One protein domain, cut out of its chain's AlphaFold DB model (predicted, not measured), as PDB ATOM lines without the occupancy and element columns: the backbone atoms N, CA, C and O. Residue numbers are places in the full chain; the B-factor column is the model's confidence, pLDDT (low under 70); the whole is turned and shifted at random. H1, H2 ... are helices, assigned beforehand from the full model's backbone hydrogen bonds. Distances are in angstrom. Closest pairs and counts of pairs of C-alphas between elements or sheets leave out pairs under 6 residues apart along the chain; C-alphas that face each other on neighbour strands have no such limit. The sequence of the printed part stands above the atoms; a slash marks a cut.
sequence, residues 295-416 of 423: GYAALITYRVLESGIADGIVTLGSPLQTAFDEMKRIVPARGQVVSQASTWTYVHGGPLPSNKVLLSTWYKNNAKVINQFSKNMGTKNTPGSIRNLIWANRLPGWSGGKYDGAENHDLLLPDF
ATOM      1  N   GLY A 295     -58.181  80.027   9.230       94.44
ATOM      2  CA  GLY A 295     -58.250  81.420   8.798       94.44
ATOM      3  C   GLY A 295     -58.129  82.421   9.949       94.44
ATOM      4  O   GLY A 295     -57.423  83.410   9.799       94.44
ATOM      5  N   TYR A 296     -58.757  82.171  11.103       94.81
ATOM      6  CA  TYR A 296     -58.680  83.100  12.236       94.81
ATOM      7  C   TYR A 296     -57.250  83.206  12.763       94.81
ATOM      8  O   TYR A 296     -56.676  84.292  12.766       94.81
ATOM      9  N   ALA A 297     -56.655  82.063  13.115       92.12
ATOM     10  CA  ALA A 297     -55.296  82.009  13.638       92.12
ATOM     11  C   ALA A 297     -54.284  82.594  12.641       92.12
ATOM     12  O   ALA A 297     -53.402  83.353  13.034       92.12
ATOM     13  N   ALA A 298     -54.422  82.298  11.343       95.25
ATOM     14  CA  ALA A 298     -53.555  82.863  10.314       95.25
ATOM     15  C   ALA A 298     -53.713  84.386  10.179       95.25
ATOM     16  O   ALA A 298     -52.710  85.081  10.050       95.25
ATOM     17  N   LEU A 299     -54.942  84.913  10.226       95.12
ATOM     18  CA  LEU A 299     -55.213  86.349  10.111       95.12
ATOM     19  C   LEU A 299     -54.569  87.141  11.253       95.12
ATOM     20  O   LEU A 299     -53.828  88.091  10.999       95.12
ATOM     21  N   ILE A 300     -54.845  86.744  12.497       90.62
ATOM     22  CA  ILE A 300     -54.395  87.486  13.680       90.62
ATOM     23  C   ILE A 300     -52.871  87.418  13.831       90.62
ATOM     24  O   ILE A 300     -52.221  88.436  14.065       90.62
ATOM     25  N   THR A 301     -52.276  86.241  13.607       91.94
ATOM     26  CA  THR A 301     -50.820  86.065  13.719       91.94
ATOM     27  C   THR A 301     -50.070  86.732  12.576       91.94
ATOM     28  O   THR A 301     -49.010  87.299  12.821       91.94
ATOM     29  N   TYR A 302     -50.624  86.745  11.355       95.19
ATOM     30  CA  TYR A 302     -50.067  87.530  10.253       95.19
ATOM     31  C   TYR A 302     -49.983  89.011  10.628       95.19
ATOM     32  O   TYR A 302     -48.918  89.600  10.489       95.19
ATOM     33  N   ARG A 303     -51.069  89.611  11.137       92.12
ATOM     34  CA  ARG A 303     -51.113  91.051  11.452       92.12
ATOM     35  C   ARG A 303     -50.148  91.438  12.574       92.12
ATOM     36  O   ARG A 303     -49.501  92.481  12.495       92.12
ATOM     37  N   VAL A 304     -50.013  90.597  13.599       88.38
ATOM     38  CA  VAL A 304     -49.017  90.820  14.663       88.38
ATOM     39  C   VAL A 304     -47.597  90.706  14.112       88.38
ATOM     40  O   VAL A 304     -46.762  91.571  14.374       88.38
ATOM     41  N   LEU A 305     -47.326  89.680  13.301       91.75
ATOM     42  CA  LEU A 305     -46.013  89.477  12.690       91.75
ATOM     43  C   LEU A 305     -45.645  90.616  11.729       91.75
ATOM     44  O   LEU A 305     -44.519  91.102  11.763       91.75
ATOM     45  N   GLU A 306     -46.601  91.080  10.921       93.69
ATOM     46  CA  GLU A 306     -46.453  92.220  10.011       93.69
ATOM     47  C   GLU A 306     -46.012  93.481  10.757       93.69
ATOM     48  O   GLU A 306     -45.164  94.226  10.272       93.69
ATOM     49  N   SER A 307     -46.527  93.674  11.964       87.50
ATOM     50  CA  SER A 307     -46.225  94.842  12.791       87.50
ATOM     51  C   SER A 307     -44.839  94.740  13.413       87.50
ATOM     52  O   SER A 307     -44.066  95.692  13.347       87.50
ATOM     53  N   GLY A 308     -44.465  93.550  13.894       87.44
ATOM     54  CA  GLY A 308     -43.096  93.280  14.333       87.44
ATOM     55  C   GLY A 308     -42.061  93.460  13.217       87.44
ATOM     56  O   GLY A 308     -40.961  93.939  13.476       87.44
ATOM     57  N   ILE A 309     -42.398  93.120  11.969       91.31
ATOM     58  CA  ILE A 309     -41.528  93.360  10.804       91.31
ATOM     59  C   ILE A 309     -41.459  94.853  10.473       91.31
ATOM     60  O   ILE A 309     -40.372  95.372  10.229       91.31
ATOM     61  N   ALA A 310     -42.598  95.552  10.472       88.81
ATOM     62  CA  ALA A 310     -42.664  96.979  10.160       88.81
ATOM     63  C   ALA A 310     -41.856  97.842  11.146       88.81
ATOM     64  O   ALA A 310     -41.225  98.813  10.728       88.81
ATOM     65  N   ASP A 311     -41.817  97.449  12.421       83.12
ATOM     66  CA  ASP A 311     -40.993  98.091  13.453       83.12
ATOM     67  C   ASP A 311     -39.542  97.568  13.498       83.12
ATOM     68  O   ASP A 311     -38.731  98.035  14.292       83.12
ATOM     69  N   GLY A 312     -39.165  96.626  12.626       84.88
ATOM     70  CA  GLY A 312     -37.802  96.083  12.563       84.88
ATOM     71  C   GLY A 312     -37.428  95.164  13.732       84.88
ATOM     72  O   GLY A 312     -36.250  94.880  13.938       84.88
ATOM     73  N   ILE A 313     -38.416  94.686  14.491       83.50
ATOM     74  CA  ILE A 313     -38.254  93.760  15.621       83.50
ATOM     75  C   ILE A 313     -38.076  92.324  15.119       83.50
ATOM     76  O   ILE A 313     -37.317  91.541  15.684       83.50
ATOM     77  N   VAL A 314     -38.780  91.968  14.044       89.81
ATOM     78  CA  VAL A 314     -38.753  90.622  13.470       89.81
ATOM     79  C   VAL A 314     -38.128  90.640  12.084       89.81
ATOM     80  O   VAL A 314     -38.521  91.410  11.214       89.81
ATOM     81  N   THR A 315     -37.199  89.713  11.857       91.56
ATOM     82  CA  THR A 315     -36.711  89.338  10.526       91.56
ATOM     83  C   THR A 315     -37.113  87.894  10.248       91.56
ATOM     84  O   THR A 315     -36.964  87.035  11.118       91.56
ATOM     85  N   LEU A 316     -37.627  87.608   9.050       95.31
ATOM     86  CA  LEU A 316     -38.039  86.257   8.672       95.31
ATOM     87  C   LEU A 316     -36.947  85.556   7.858       95.31
ATOM     88  O   LEU A 316     -36.372  86.129   6.936       95.31
ATOM     89  N   GLY A 317     -36.709  84.281   8.162       93.19
ATOM     90  CA  GLY A 317     -35.942  83.386   7.297       93.19
ATOM     91  C   GLY A 317     -36.821  82.704   6.244       93.19
ATOM     92  O   GLY A 317     -38.046  82.619   6.377       93.19
ATOM     93  N   SER A 318     -36.199  82.152   5.201       90.25
ATOM     94  CA  SER A 318     -36.864  81.193   4.311       90.25
ATOM     95  C   SER A 318     -37.083  79.864   5.053       90.25
ATOM     96  O   SER A 318     -36.170  79.418   5.748       90.25
ATOM     97  N   PRO A 319     -38.253  79.201   4.931       92.75
ATOM     98  CA  PRO A 319     -39.347  79.446   3.980       92.75
ATOM     99  C   PRO A 319     -40.467  80.389   4.468       92.75
ATOM    100  O   PRO A 319     -41.371  80.702   3.692       92.75
ATOM    101  N   LEU A 320     -40.442  80.844   5.726       96.50
ATOM    102  CA  LEU A 320     -41.511  81.667   6.310       96.50
ATOM    103  C   LEU A 320     -41.674  83.016   5.591       96.50
ATOM    104  O   LEU A 320     -42.806  83.424   5.349       96.50
ATOM    105  N   GLN A 321     -40.577  83.661   5.178       97.44
ATOM    106  CA  GLN A 321     -40.625  84.912   4.404       97.44
ATOM    107  C   GLN A 321     -41.509  84.780   3.151       97.44
ATOM    108  O   GLN A 321     -42.406  85.588   2.933       97.44
ATOM    109  N   THR A 322     -41.335  83.708   2.372       97.81
ATOM    110  CA  THR A 322     -42.138  83.461   1.165       97.81
ATOM    111  C   THR A 322     -43.621  83.308   1.494       97.81
ATOM    112  O   THR A 322     -44.467  83.891   0.821       97.81
ATOM    113  N   ALA A 323     -43.951  82.557   2.548       97.94
ATOM    114  CA  ALA A 323     -45.340  82.370   2.957       97.94
ATOM    115  C   ALA A 323     -45.975  83.668   3.494       97.94
ATOM    116  O   ALA A 323     -47.162  83.911   3.277       97.94
ATOM    117  N   PHE A 324     -45.190  84.509   4.173       98.25
ATOM    118  CA  PHE A 324     -45.618  85.828   4.631       98.25
ATOM    119  C   PHE A 324     -45.925  86.764   3.452       98.25
ATOM    120  O   PHE A 324     -46.992  87.377   3.420       98.25
ATOM    121  N   ASP A 325     -45.047  86.820   2.447       98.19
ATOM    122  CA  ASP A 325     -45.245  87.660   1.260       98.19
ATOM    123  C   ASP A 325     -46.470  87.237   0.438       98.19
ATOM    124  O   ASP A 325     -47.170  88.082  -0.125       98.19
ATOM    125  N   GLU A 326     -46.767  85.935   0.379       98.31
ATOM    126  CA  GLU A 326     -48.005  85.447  -0.229       98.31
ATOM    127  C   GLU A 326     -49.244  85.847   0.586       98.31
ATOM    128  O   GLU A 326     -50.222  86.316   0.001       98.31
ATOM    129  N   MET A 327     -49.201  85.724   1.921       98.19
ATOM    130  CA  MET A 327     -50.289  86.174   2.801       98.19
ATOM    131  C   MET A 327     -50.569  87.669   2.651       98.19
ATOM    132  O   MET A 327     -51.729  88.065   2.530       98.19
ATOM    133  N   LYS A 328     -49.527  88.503   2.574       97.69
ATOM    134  CA  LYS A 328     -49.654  89.959   2.425       97.69
ATOM    135  C   LYS A 328     -50.517  90.381   1.237       97.69
ATOM    136  O   LYS A 328     -51.212  91.390   1.303       97.69
ATOM    137  N   ARG A 329     -50.511  89.602   0.153       97.69
ATOM    138  CA  ARG A 329     -51.294  89.890  -1.062       97.69
ATOM    139  C   ARG A 329     -52.788  89.612  -0.912       97.69
ATOM    140  O   ARG A 329     -53.566  90.083  -1.735       97.69
ATOM    141  N   ILE A 330     -53.185  88.825   0.087       97.81
ATOM    142  CA  ILE A 330     -54.556  88.318   0.229       97.81
ATOM    143  C   ILE A 330     -55.235  88.741   1.532       97.81
ATOM    144  O   ILE A 330     -56.447  88.565   1.660       97.81
ATOM    145  N   VAL A 331     -54.482  89.226   2.525       96.88
ATOM    146  CA  VAL A 331     -55.031  89.608   3.830       96.88
ATOM    147  C   VAL A 331     -55.915  90.850   3.664       96.88
ATOM    148  O   VAL A 331     -55.442  91.880   3.186       96.88
ATOM    149  N   PRO A 332     -57.202  90.797   4.057       93.88
ATOM    150  CA  PRO A 332     -58.076  91.958   4.001       93.88
ATOM    151  C   PRO A 332     -57.634  93.002   5.028       93.88
ATOM    152  O   PRO A 332     -57.060  92.661   6.065       93.88
ATOM    153  N   ALA A 333     -57.981  94.268   4.800       88.75
ATOM    154  CA  ALA A 333     -57.778  95.313   5.799       88.75
ATOM    155  C   ALA A 333     -58.540  95.003   7.106       88.75
ATOM    156  O   ALA A 333     -59.586  94.333   7.103       88.75
ATOM    157  N   ARG A 334     -58.036  95.486   8.250       85.81
ATOM    158  CA  ARG A 334     -58.794  95.420   9.511       85.81
ATOM    159  C   ARG A 334     -60.109  96.176   9.353       85.81
ATOM    160  O   ARG A 334     -60.236  97.084   8.536       85.81
ATOM    161  N   GLY A 335     -61.137  95.733  10.069       83.81
ATOM    162  CA  GLY A 335     -62.471  96.293   9.905       83.81
ATOM    163  C   GLY A 335     -63.243  95.712   8.720       83.81
ATOM    164  O   GLY A 335     -64.444  95.933   8.648       83.81
ATOM    165  N   GLN A 336     -62.620  94.980   7.785       89.38
ATOM    166  CA  GLN A 336     -63.326  94.418   6.619       89.38
ATOM    167  C   GLN A 336     -63.761  92.963   6.802       89.38
ATOM    168  O   GLN A 336     -64.664  92.510   6.104       89.38
ATOM    169  N   VAL A 337     -63.141  92.231   7.727       93.25
ATOM    170  CA  VAL A 337     -63.463  90.821   7.962       93.25
ATOM    171  C   VAL A 337     -64.627  90.714   8.942       93.25
ATOM    172  O   VAL A 337     -64.560  91.264  10.035       93.25
ATOM    173  N   VAL A 338     -65.674  89.990   8.556       94.75
ATOM    174  CA  VAL A 338     -66.806  89.624   9.418       94.75
ATOM    175  C   VAL A 338     -66.649  88.170   9.838       94.75
ATOM    176  O   VAL A 338     -66.379  87.298   9.003       94.75
ATOM    177  N   SER A 339     -66.786  87.915  11.138       95.62
ATOM    178  CA  SER A 339     -66.483  86.614  11.736       95.62
ATOM    179  C   SER A 339     -67.466  85.542  11.269       95.62
ATOM    180  O   SER A 339     -67.047  84.448  10.884       95.62
ATOM    181  N   GLN A 340     -68.764  85.864  11.227       95.19
ATOM    182  CA  GLN A 340     -69.811  84.914  10.860       95.19
ATOM    183  C   GLN A 340     -71.038  85.595  10.237       95.19
ATOM    184  O   GLN A 340     -71.621  86.521  10.798       95.19
ATOM    185  N   ALA A 341     -71.490  85.085   9.088       94.62
ATOM    186  CA  ALA A 341     -72.615  85.663   8.347       94.62
ATOM    187  C   ALA A 341     -73.940  85.612   9.119       94.62
ATOM    188  O   ALA A 341     -74.690  86.582   9.124       94.62
ATOM    189  N   SER A 342     -74.231  84.488   9.784       95.31
ATOM    190  CA  SER A 342     -75.477  84.339  10.545       95.31
ATOM    191  C   SER A 342     -75.558  85.346  11.690       95.31
ATOM    192  O   SER A 342     -76.624  85.904  11.936       95.31
ATOM    193  N   THR A 343     -74.431  85.608  12.357       96.81
ATOM    194  CA  THR A 343     -74.345  86.572  13.455       96.81
ATOM    195  C   THR A 343     -74.477  87.994  12.942       96.81
ATOM    196  O   THR A 343     -75.252  88.763  13.506       96.81
ATOM    197  N   TRP A 344     -73.847  88.318  11.809       95.25
ATOM    198  CA  TRP A 344     -74.064  89.594  11.131       95.25
ATOM    199  C   TRP A 344     -75.547  89.846  10.839       95.25
ATOM    200  O   TRP A 344     -76.095  90.863  11.266       95.25
ATOM    201  N   THR A 345     -76.224  88.904  10.178       95.31
ATOM    202  CA  THR A 345     -77.655  89.024   9.859       95.31
ATOM    203  C   THR A 345     -78.501  89.109  11.126       95.31
ATOM    204  O   THR A 345     -79.399  89.946  11.213       95.31
ATOM    205  N   TYR A 346     -78.199  88.302  12.144       96.00
ATOM    206  CA  TYR A 346     -78.881  88.360  13.434       96.00
ATOM    207  C   TYR A 346     -78.749  89.740  14.085       96.00
ATOM    208  O   TYR A 346     -79.740  90.286  14.572       96.00
ATOM    209  N   VAL A 347     -77.557  90.343  14.064       95.12
ATOM    210  CA  VAL A 347     -77.255  91.606  14.745       95.12
ATOM    211  C   VAL A 347     -77.715  92.835  13.961       95.12
ATOM    212  O   VAL A 347     -78.312  93.738  14.559       95.12
ATOM    213  N   HIS A 348     -77.494  92.870  12.651       92.44
ATOM    214  CA  HIS A 348     -77.749  94.038  11.801       92.44
ATOM    215  C   HIS A 348     -79.033  93.932  10.970       92.44
ATOM    216  O   HIS A 348     -79.477  94.936  10.425       92.44
ATOM    217  N   GLY A 349     -79.664  92.755  10.900       91.44
ATOM    218  CA  GLY A 349     -80.944  92.558  10.208       91.44
ATOM    219  C   GLY A 349     -80.862  92.603   8.679       91.44
ATOM    220  O   GLY A 349     -81.898  92.646   8.025       91.44
ATOM    221  N   GLY A 350     -79.658  92.603   8.104       88.56
ATOM    222  CA  GLY A 350     -79.447  92.748   6.668       88.56
ATOM    223  C   GLY A 350     -78.251  91.946   6.159       88.56
ATOM    224  O   GLY A 350     -77.501  91.375   6.958       88.56
ATOM    225  N   PRO A 351     -78.074  91.889   4.827       90.19
ATOM    226  CA  PRO A 351     -76.946  91.200   4.225       90.19
ATOM    227  C   PRO A 351     -75.624  91.866   4.609       90.19
ATOM    228  O   PRO A 351     -75.564  93.009   5.075       90.19
ATOM    229  N   LEU A 352     -74.543  91.128   4.389       91.12
ATOM    230  CA  LEU A 352     -73.200  91.661   4.524       91.12
ATOM    231  C   LEU A 352     -72.980  92.799   3.501       91.12
ATOM    232  O   LEU A 352     -73.265  92.592   2.320       91.12
ATOM    233  N   PRO A 353     -72.467  93.978   3.908       90.62
ATOM    234  CA  PRO A 353     -72.109  95.039   2.975       90.62
ATOM    235  C   PRO A 353     -71.065  94.568   1.959       90.62
ATOM    236  O   PRO A 353     -70.169  93.797   2.298       90.62
ATOM    237  N   SER A 354     -71.142  95.073   0.727       91.00
ATOM    238  CA  SER A 354     -70.284  94.641  -0.389       91.00
ATOM    239  C   SER A 354     -68.789  94.895  -0.175       91.00
ATOM    240  O   SER A 354     -67.965  94.249  -0.815       91.00
ATOM    241  N   ASN A 355     -68.429  95.820   0.717       89.12
ATOM    242  CA  ASN A 355     -67.042  96.099   1.074       89.12
ATOM    243  C   ASN A 355     -66.479  95.159   2.154       89.12
ATOM    244  O   ASN A 355     -65.273  95.173   2.375       89.12
ATOM    245  N   LYS A 356     -67.312  94.342   2.812       92.88
ATOM    246  CA  LYS A 356     -66.877  93.372   3.825       92.88
ATOM    247  C   LYS A 356     -66.653  91.988   3.214       92.88
ATOM    248  O   LYS A 356     -67.257  91.618   2.212       92.88
ATOM    249  N   VAL A 357     -65.837  91.179   3.883       95.44
ATOM    250  CA  VAL A 357     -65.574  89.782   3.523       95.44
ATOM    251  C   VAL A 357     -65.824  88.865   4.714       95.44
ATOM    252  O   VAL A 357     -65.420  89.156   5.837       95.44
ATOM    253  N   LEU A 358     -66.486  87.732   4.486       96.44
ATOM    254  CA  LEU A 358     -66.623  86.701   5.516       96.44
ATOM    255  C   LEU A 358     -65.289  85.993   5.728       96.44
ATOM    256  O   LEU A 358     -64.661  85.571   4.754       96.44
ATOM    257  N   LEU A 359     -64.908  85.773   6.988       97.00
ATOM    258  CA  LEU A 359     -63.703  85.022   7.349       97.00
ATOM    259  C   LEU A 359     -63.659  83.645   6.665       97.00
ATOM    260  O   LEU A 359     -62.627  83.243   6.131       97.00
ATOM    261  N   SER A 360     -64.795  82.943   6.627       95.56
ATOM    262  CA  SER A 360     -64.923  81.629   5.986       95.56
ATOM    263  C   SER A 360     -64.730  81.684   4.468       95.56
ATOM    264  O   SER A 360     -64.020  80.847   3.912       95.56
ATOM    265  N   THR A 361     -65.316  82.676   3.794       96.00
ATOM    266  CA  THR A 361     -65.160  82.878   2.345       96.00
ATOM    267  C   THR A 361     -63.731  83.272   1.995       96.00
ATOM    268  O   THR A 361     -63.156  82.709   1.065       96.00
ATOM    269  N   TRP A 362     -63.132  84.191   2.758       97.62
ATOM    270  CA  TRP A 362     -61.731  84.566   2.585       97.62
ATOM    271  C   TRP A 362     -60.808  83.356   2.744       97.62
ATOM    272  O   TRP A 362     -59.969  83.120   1.873       97.62
ATOM    273  N   TYR A 363     -61.011  82.547   3.790       97.44
ATOM    274  CA  TYR A 363     -60.252  81.315   3.982       97.44
ATOM    275  C   TYR A 363     -60.425  80.349   2.808       97.44
ATOM    276  O   TYR A 363     -59.435  79.898   2.237       97.44
ATOM    277  N   LYS A 364     -61.668  80.067   2.397       97.31
ATOM    278  CA  LYS A 364     -61.968  79.143   1.293       97.31
ATOM    279  C   LYS A 364     -61.292  79.570  -0.012       97.31
ATOM    280  O   LYS A 364     -60.670  78.741  -0.670       97.31
ATOM    281  N   ASN A 365     -61.390  80.850  -0.366       97.94
ATOM    282  CA  ASN A 365     -60.846  81.377  -1.617       97.94
ATOM    283  C   ASN A 365     -59.311  81.390  -1.638       97.94
ATOM    284  O   ASN A 365     -58.716  81.369  -2.711       97.94
ATOM    285  N   ASN A 366     -58.671  81.392  -0.466       98.44
ATOM    286  CA  ASN A 366     -57.222  81.516  -0.326       98.44
ATOM    287  C   ASN A 366     -56.574  80.336   0.414       98.44
ATOM    288  O   ASN A 366     -55.446  80.447   0.902       98.44
ATOM    289  N   ALA A 367     -57.263  79.194   0.494       97.88
ATOM    290  CA  ALA A 367     -56.881  78.079   1.360       97.88
ATOM    291  C   ALA A 367     -55.446  77.595   1.112       97.88
ATOM    292  O   ALA A 367     -54.735  77.270   2.058       97.88
ATOM    293  N   LYS A 368     -54.981  77.593  -0.146       98.12
ATOM    294  CA  LYS A 368     -53.605  77.207  -0.496       98.12
ATOM    295  C   LYS A 368     -52.562  78.079   0.215       98.12
ATOM    296  O   LYS A 368     -51.662  77.537   0.851       98.12
ATOM    297  N   VAL A 369     -52.705  79.401   0.127       98.38
ATOM    298  CA  VAL A 369     -51.772  80.371   0.722       98.38
ATOM    299  C   VAL A 369     -51.863  80.328   2.246       98.38
ATOM    300  O   VAL A 369     -50.849  80.183   2.925       98.38
ATOM    301  N   ILE A 370     -53.083  80.348   2.792       98.19
ATOM    302  CA  ILE A 370     -53.301  80.340   4.245       98.19
ATOM    303  C   ILE A 370     -52.768  79.053   4.882       98.19
ATOM    304  O   ILE A 370     -52.124  79.104   5.931       98.19
ATOM    305  N   ASN A 371     -52.973  77.897   4.247       97.19
ATOM    306  CA  ASN A 371     -52.432  76.635   4.744       97.19
ATOM    307  C   ASN A 371     -50.905  76.602   4.647       97.19
ATOM    308  O   ASN A 371     -50.257  76.061   5.539       97.19
ATOM    309  N   GLN A 372     -50.315  77.198   3.606       96.81
ATOM    310  CA  GLN A 372     -48.862  77.289   3.483       96.81
ATOM    311  C   GLN A 372     -48.249  78.179   4.573       96.81
ATOM    312  O   GLN A 372     -47.256  77.787   5.180       96.81
ATOM    313  N   PHE A 373     -48.868  79.319   4.884       97.75
ATOM    314  CA  PHE A 373     -48.490  80.147   6.029       97.75
ATOM    315  C   PHE A 373     -48.639  79.390   7.351       97.75
ATOM    316  O   PHE A 373     -47.689  79.313   8.130       97.75
ATOM    317  N   SER A 374     -49.780  78.726   7.552       95.38
ATOM    318  CA  SER A 374     -50.101  78.008   8.794       95.38
ATOM    319  C   SER A 374     -49.151  76.845   9.105       95.38
ATOM    320  O   SER A 374     -48.966  76.516  10.274       95.38
ATOM    321  N   LYS A 375     -48.482  76.252   8.104       95.69
ATOM    322  CA  LYS A 375     -47.422  75.246   8.336       95.69
ATOM    323  C   LYS A 375     -46.251  75.785   9.164       95.69
ATOM    324  O   LYS A 375     -45.564  75.002   9.810       95.69
ATOM    325  N   ASN A 376     -46.041  77.101   9.175       95.75
ATOM    326  CA  ASN A 376     -44.977  77.755   9.935       95.75
ATOM    327  C   ASN A 376     -45.424  78.200  11.340       95.75
ATOM    328  O   ASN A 376     -44.650  78.845  12.046       95.75
ATOM    329  N   MET A 377     -46.657  77.878  11.761       92.06
ATOM    330  CA  MET A 377     -47.194  78.327  13.051       92.06
ATOM    331  C   MET A 377     -46.334  77.848  14.230       92.06
ATOM    332  O   MET A 377     -46.004  78.636  15.114       92.06
ATOM    333  N   GLY A 378     -45.939  76.568  14.203       90.94
ATOM    334  CA  GLY A 378     -45.094  75.930  15.215       90.94
ATOM    335  C   GLY A 378     -45.602  76.097  16.650       90.94
ATOM    336  O   GLY A 378     -46.809  76.159  16.903       90.94
ATOM    337  N   THR A 379     -44.661  76.150  17.589       89.94
ATOM    338  CA  THR A 379     -44.893  76.374  19.024       89.94
ATOM    339  C   THR A 379     -43.998  77.507  19.501       89.94
ATOM    340  O   THR A 379     -42.987  77.804  18.859       89.94
ATOM    341  N   LYS A 380     -44.279  78.089  20.670       86.81
ATOM    342  CA  LYS A 380     -43.379  79.090  21.273       86.81
ATOM    343  C   LYS A 380     -41.932  78.606  21.466       86.81
ATOM    344  O   LYS A 380     -41.022  79.428  21.538       86.81
ATOM    345  N   ASN A 381     -41.714  77.289  21.519       88.94
ATOM    346  CA  ASN A 381     -40.407  76.668  21.730       88.94
ATOM    347  C   ASN A 381     -39.707  76.253  20.427       88.94
ATOM    348  O   ASN A 381     -38.555  75.840  20.482       88.94
ATOM    349  N   THR A 382     -40.376  76.318  19.271       92.50
ATOM    350  CA  THR A 382     -39.794  75.927  17.980       92.50
ATOM    351  C   THR A 382     -39.100  77.133  17.346       92.50
ATOM    352  O   THR A 382     -39.814  78.021  16.864       92.50
ATOM    353  N   PRO A 383     -37.753  77.193  17.307       92.00
ATOM    354  CA  PRO A 383     -37.036  78.361  16.802       92.00
ATOM    355  C   PRO A 383     -37.464  78.730  15.381       92.00
ATOM    356  O   PRO A 383     -37.606  77.859  14.525       92.00
ATOM    357  N   GLY A 384     -37.699  80.021  15.141       90.38
ATOM    358  CA  GLY A 384     -38.061  80.546  13.819       90.38
ATOM    359  C   GLY A 384     -39.506  80.286  13.375       90.38
ATOM    360  O   GLY A 384     -39.899  80.745  12.305       90.38
ATOM    361  N   SER A 385     -40.319  79.592  14.178       93.69
ATOM    362  CA  SER A 385     -41.766  79.516  13.939       93.69
ATOM    363  C   SER A 385     -42.469  80.834  14.273       93.69
ATOM    364  O   SER A 385     -41.965  81.629  15.067       93.69
ATOM    365  N   ILE A 386     -43.666  81.053  13.721       93.44
ATOM    366  CA  ILE A 386     -44.452  82.278  13.954       93.44
ATOM    367  C   ILE A 386     -44.692  82.500  15.453       93.44
ATOM    368  O   ILE A 386     -44.435  83.591  15.961       93.44
ATOM    369  N   ARG A 387     -45.121  81.465  16.191       90.12
ATOM    370  CA  ARG A 387     -45.356  81.580  17.642       90.12
ATOM    371  C   ARG A 387     -44.086  81.871  18.424       90.12
ATOM    372  O   ARG A 387     -44.125  82.655  19.368       90.12
ATOM    373  N   ASN A 388     -42.962  81.268  18.041       89.75
ATOM    374  CA  ASN A 388     -41.681  81.568  18.667       89.75
ATOM    375  C   ASN A 388     -41.240  83.012  18.404       89.75
ATOM    376  O   ASN A 388     -40.804  83.669  19.341       89.75
ATOM    377  N   LEU A 389     -41.407  83.529  17.184       90.12
ATOM    378  CA  LEU A 389     -41.071  84.917  16.855       90.12
ATOM    379  C   LEU A 389     -41.937  85.911  17.632       90.12
ATOM    380  O   LEU A 389     -41.403  86.873  18.179       90.12
ATOM    381  N   ILE A 390     -43.245  85.660  17.738       85.31
ATOM    382  CA  ILE A 390     -44.157  86.483  18.545       85.31
ATOM    383  C   ILE A 390     -43.744  86.442  20.021       85.31
ATOM    384  O   ILE A 390     -43.556  87.493  20.634       85.31
ATOM    385  N   TRP A 391     -43.533  85.243  20.578       81.81
ATOM    386  CA  TRP A 391     -43.153  85.062  21.981       81.81
ATOM    387  C   TRP A 391     -41.807  85.707  22.320       81.81
ATOM    388  O   TRP A 391     -41.703  86.484  23.269       81.81
ATOM    389  N   ALA A 392     -40.756  85.342  21.583       83.00
ATOM    390  CA  ALA A 392     -39.376  85.706  21.894       83.00
ATOM    391  C   ALA A 392     -39.163  87.220  21.831       83.00
ATOM    392  O   ALA A 392     -38.380  87.759  22.609       83.00
ATOM    393  N   ASN A 393     -39.919  87.895  20.964       80.19
ATOM    394  CA  ASN A 393     -39.875  89.342  20.804       80.19
ATOM    395  C   ASN A 393     -40.966  90.080  21.594       80.19
ATOM    396  O   ASN A 393     -41.093  91.292  21.454       80.19
ATOM    397  N   ARG A 394     -41.750  89.370  22.424       76.62
ATOM    398  CA  ARG A 394     -42.844  89.940  23.234       76.62
ATOM    399  C   ARG A 394     -43.806  90.796  22.404       76.62
ATOM    400  O   ARG A 394     -44.261  91.847  22.860       76.62
ATOM    401  N   LEU A 395     -44.091  90.355  21.180       77.88
ATOM    402  CA  LEU A 395     -45.043  91.034  20.314       77.88
ATOM    403  C   LEU A 395     -46.452  91.025  20.950       77.88
ATOM    404  O   LEU A 395     -46.742  90.171  21.795       77.88
ATOM    405  N   PRO A 396     -47.319  91.984  20.567       65.75
ATOM    406  CA  PRO A 396     -48.731  92.063  20.941       65.75
ATOM    407  C   PRO A 396     -49.426  90.722  21.209       65.75
ATOM    408  O   PRO A 396     -49.301  89.779  20.429       65.75
ATOM    409  N   GLY A 397     -50.192  90.656  22.304       53.84
ATOM    410  CA  GLY A 397     -50.887  89.435  22.734       53.84
ATOM    411  C   GLY A 397     -49.982  88.407  23.410       53.84
ATOM    412  O   GLY A 397     -50.342  87.238  23.504       53.84
ATOM    413  N   TRP A 398     -48.778  88.810  23.844       60.50
ATOM    414  CA  TRP A 398     -47.870  87.858  24.457       60.50
ATOM    415  C   TRP A 398     -46.886  88.429  25.487       60.50
ATOM    416  O   TRP A 398     -45.680  88.517  25.264       60.50
ATOM    417  N   SER A 399     -47.365  88.680  26.708       46.16
ATOM    418  CA  SER A 399     -46.488  88.764  27.886       46.16
ATOM    419  C   SER A 399     -46.924  87.763  28.962       46.16
ATOM    420  O   SER A 399     -47.545  88.143  29.949       46.16
ATOM    421  N   GLY A 400     -46.606  86.474  28.774       50.84
ATOM    422  CA  GLY A 400     -46.673  85.479  29.860       50.84
ATOM    423  C   GLY A 400     -47.625  84.288  29.703       50.84
ATOM    424  O   GLY A 400     -47.799  83.551  30.672       50.84
ATOM    425  N   GLY A 401     -48.214  84.038  28.527       54.94
ATOM    426  CA  GLY A 401     -49.085  82.870  28.329       54.94
ATOM    427  C   GLY A 401     -48.377  81.540  28.636       54.94
ATOM    428  O   GLY A 401     -47.335  81.224  28.075       54.94
ATOM    429  N   LYS A 402     -48.899  80.688  29.520       60.72
ATOM    430  CA  LYS A 402     -48.239  79.393  29.792       60.72
ATOM    431  C   LYS A 402     -48.287  78.435  28.582       60.72
ATOM    432  O   LYS A 402     -47.426  77.557  28.496       60.72
ATOM    433  N   TYR A 403     -49.186  78.647  27.613       69.50
ATOM    434  CA  TYR A 403     -49.565  77.664  26.585       69.50
ATOM    435  C   TYR A 403     -49.604  78.243  25.160       69.50
ATOM    436  O   TYR A 403     -49.805  79.443  24.989       69.50
ATOM    437  N   ASP A 404     -49.428  77.384  24.147       74.69
ATOM    438  CA  ASP A 404     -49.681  77.730  22.739       74.69
ATOM    439  C   ASP A 404     -51.184  77.978  22.503       74.69
ATOM    440  O   ASP A 404     -52.025  77.314  23.112       74.69
ATOM    441  N   GLY A 405     -51.540  78.897  21.600       76.38
ATOM    442  CA  GLY A 405     -52.935  79.192  21.258       76.38
ATOM    443  C   GLY A 405     -53.556  80.352  22.043       76.38
ATOM    444  O   GLY A 405     -54.684  80.734  21.725       76.38
ATOM    445  N   ALA A 406     -52.846  80.919  23.028       77.94
ATOM    446  CA  ALA A 406     -53.278  82.103  23.779       77.94
ATOM    447  C   ALA A 406     -53.483  83.329  22.872       77.94
ATOM    448  O   ALA A 406     -54.359  84.146  23.138       77.94
ATOM    449  N   GLU A 407     -52.776  83.394  21.740       80.31
ATOM    450  CA  GLU A 407     -52.939  84.445  20.735       80.31
ATOM    451  C   GLU A 407     -54.379  84.537  20.201       80.31
ATOM    452  O   GLU A 407     -54.853  85.621  19.882       80.31
ATOM    453  N   ASN A 408     -55.111  83.418  20.159       87.19
ATOM    454  CA  ASN A 408     -56.511  83.399  19.725       87.19
ATOM    455  C   ASN A 408     -57.447  84.096  20.720       87.19
ATOM    456  O   ASN A 408     -58.524  84.535  20.319       87.19
ATOM    457  N   HIS A 409     -57.073  84.147  22.001       87.12
ATOM    458  CA  HIS A 409     -57.797  84.880  23.034       87.12
ATOM    459  C   HIS A 409     -57.408  86.360  22.989       87.12
ATOM    460  O   HIS A 409     -58.266  87.218  22.793       87.12
ATOM    461  N   ASP A 410     -56.109  86.646  23.083       81.38
ATOM    462  CA  ASP A 410     -55.600  88.012  23.241       81.38
ATOM    463  C   ASP A 410     -55.824  88.879  21.993       81.38
ATOM    464  O   ASP A 410     -56.128  90.067  22.101       81.38
ATOM    465  N   LEU A 411     -55.729  88.293  20.796       83.81
ATOM    466  CA  LEU A 411     -55.900  89.013  19.529       83.81
ATOM    467  C   LEU A 411     -57.349  88.996  19.014       83.81
ATOM    468  O   LEU A 411     -57.633  89.511  17.933       83.81
ATOM    469  N   LEU A 412     -58.301  88.478  19.798       88.44
ATOM    470  CA  LEU A 412     -59.722  88.502  19.439       88.44
ATOM    471  C   LEU A 412     -60.276  89.919  19.355       88.44
ATOM    472  O   LEU A 412     -60.941  90.290  18.386       88.44
ATOM    473  N   LEU A 413     -60.054  90.705  20.406       86.62
ATOM    474  CA  LEU A 413     -60.642  92.030  20.510       86.62
ATOM    475  C   LEU A 413     -60.120  93.005  19.439       86.62
ATOM    476  O   LEU A 413     -60.950  93.736  18.889       86.62
ATOM    477  N   PRO A 414     -58.817  93.049  19.091       82.50
ATOM    478  CA  PRO A 414     -58.362  93.913  18.009       82.50
ATOM    479  C   PRO A 414     -59.005  93.579  16.662       82.50
ATOM    480  O   PRO A 414     -59.382  94.484  15.916       82.50
ATOM    481  N   ASP A 415     -59.161  92.290  16.361       85.62
ATOM    482  CA  ASP A 415     -59.633  91.827  15.061       85.62
ATOM    483  C   ASP A 415     -61.161  91.825  14.929       85.62
ATOM    484  O   ASP A 415     -61.661  92.139  13.847       85.62
ATOM    485  N   PHE A 416     -61.901  91.546  16.009       90.62
ATOM    486  CA  PHE A 416     -63.363  91.379  15.979       90.62
ATOM    487  C   PHE A 416     -64.133  92.111  17.081       90.62
ATOM    488  O   PHE A 416     -65.359  92.186  17.021       90.62
TER     489      PHE A 416
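Overview. This is residues 295 to 416 of the 423 residues of an uncharacterized protein of Bacillus sp. 007/AIA-02/001 (UniProt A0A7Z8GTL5). One longer helix, H1, lies in the middle, with H5 on one side and H7 on the opposite side, while H4 packs on its first residues and H6 on residues 301 to 305. H2 packs on H5, and H3 lies out at one end of the longest axis, touching no helix. The printed part has 122 residues, with eight named helices in the order H1 to H8 and no named strand: all helix. It is compact, with a radius of gyration of the C-alphas of 15.0 A, and elongated, spanning 46 by 29 by 23 A.

Along the chain. H1, residues 295 to 310, begins at C-alpha 295 (-58.250, 81.420, 8.798) and is 22.1 A long. H2, residues 320 to 328, is 12.3 A long, and H3, residues 341 to 348, 10.4 A. H4 is residues 359 to 365, H5 367 to 374, H6 386 to 392 and H7 407 to 410. H8, residues 412 to 416, ends at C-alpha 416 (-63.363, 91.379, 15.979).

Arrangement. H1 is the hub. Its residues 295 to 296 alone touch H4, about perpendicular at 90 degrees; the closest C-alphas, Gly 295 and Tyr 363, are 5.2 A apart. Residues 295 to 298 alone touch H5, closest at C-alphas 298 and 374, 6.1 A. H2 and H5 touch at a steep tilt of 45 degrees, opposite ways, closest at C-alphas 323 and 373, 4.9 A. Residues 301 to 305 alone touch H6, closest at C-alphas 305 and 390, 6.8 A. Residues 296 to 301 alone touch H7, closest at C-alphas 297 and 408, 6.4 A. H8 is close to H1 but not clearly touching. Residues 337 to 338 pair with 357 to 358, parallel. Each O i to N i+4 pair is within hydrogen-bond range in H1 to H6 and H8; H7 is too short for one.

Size, cuts and confidence. The C-alphas farthest apart, Gly 349 and Pro 383, are 46.6 A apart. The printed part has no cut. The links H2 to H3, H5 to H6 and H6 to H7 are long. Residues 396 to 403 have pLDDT under 70.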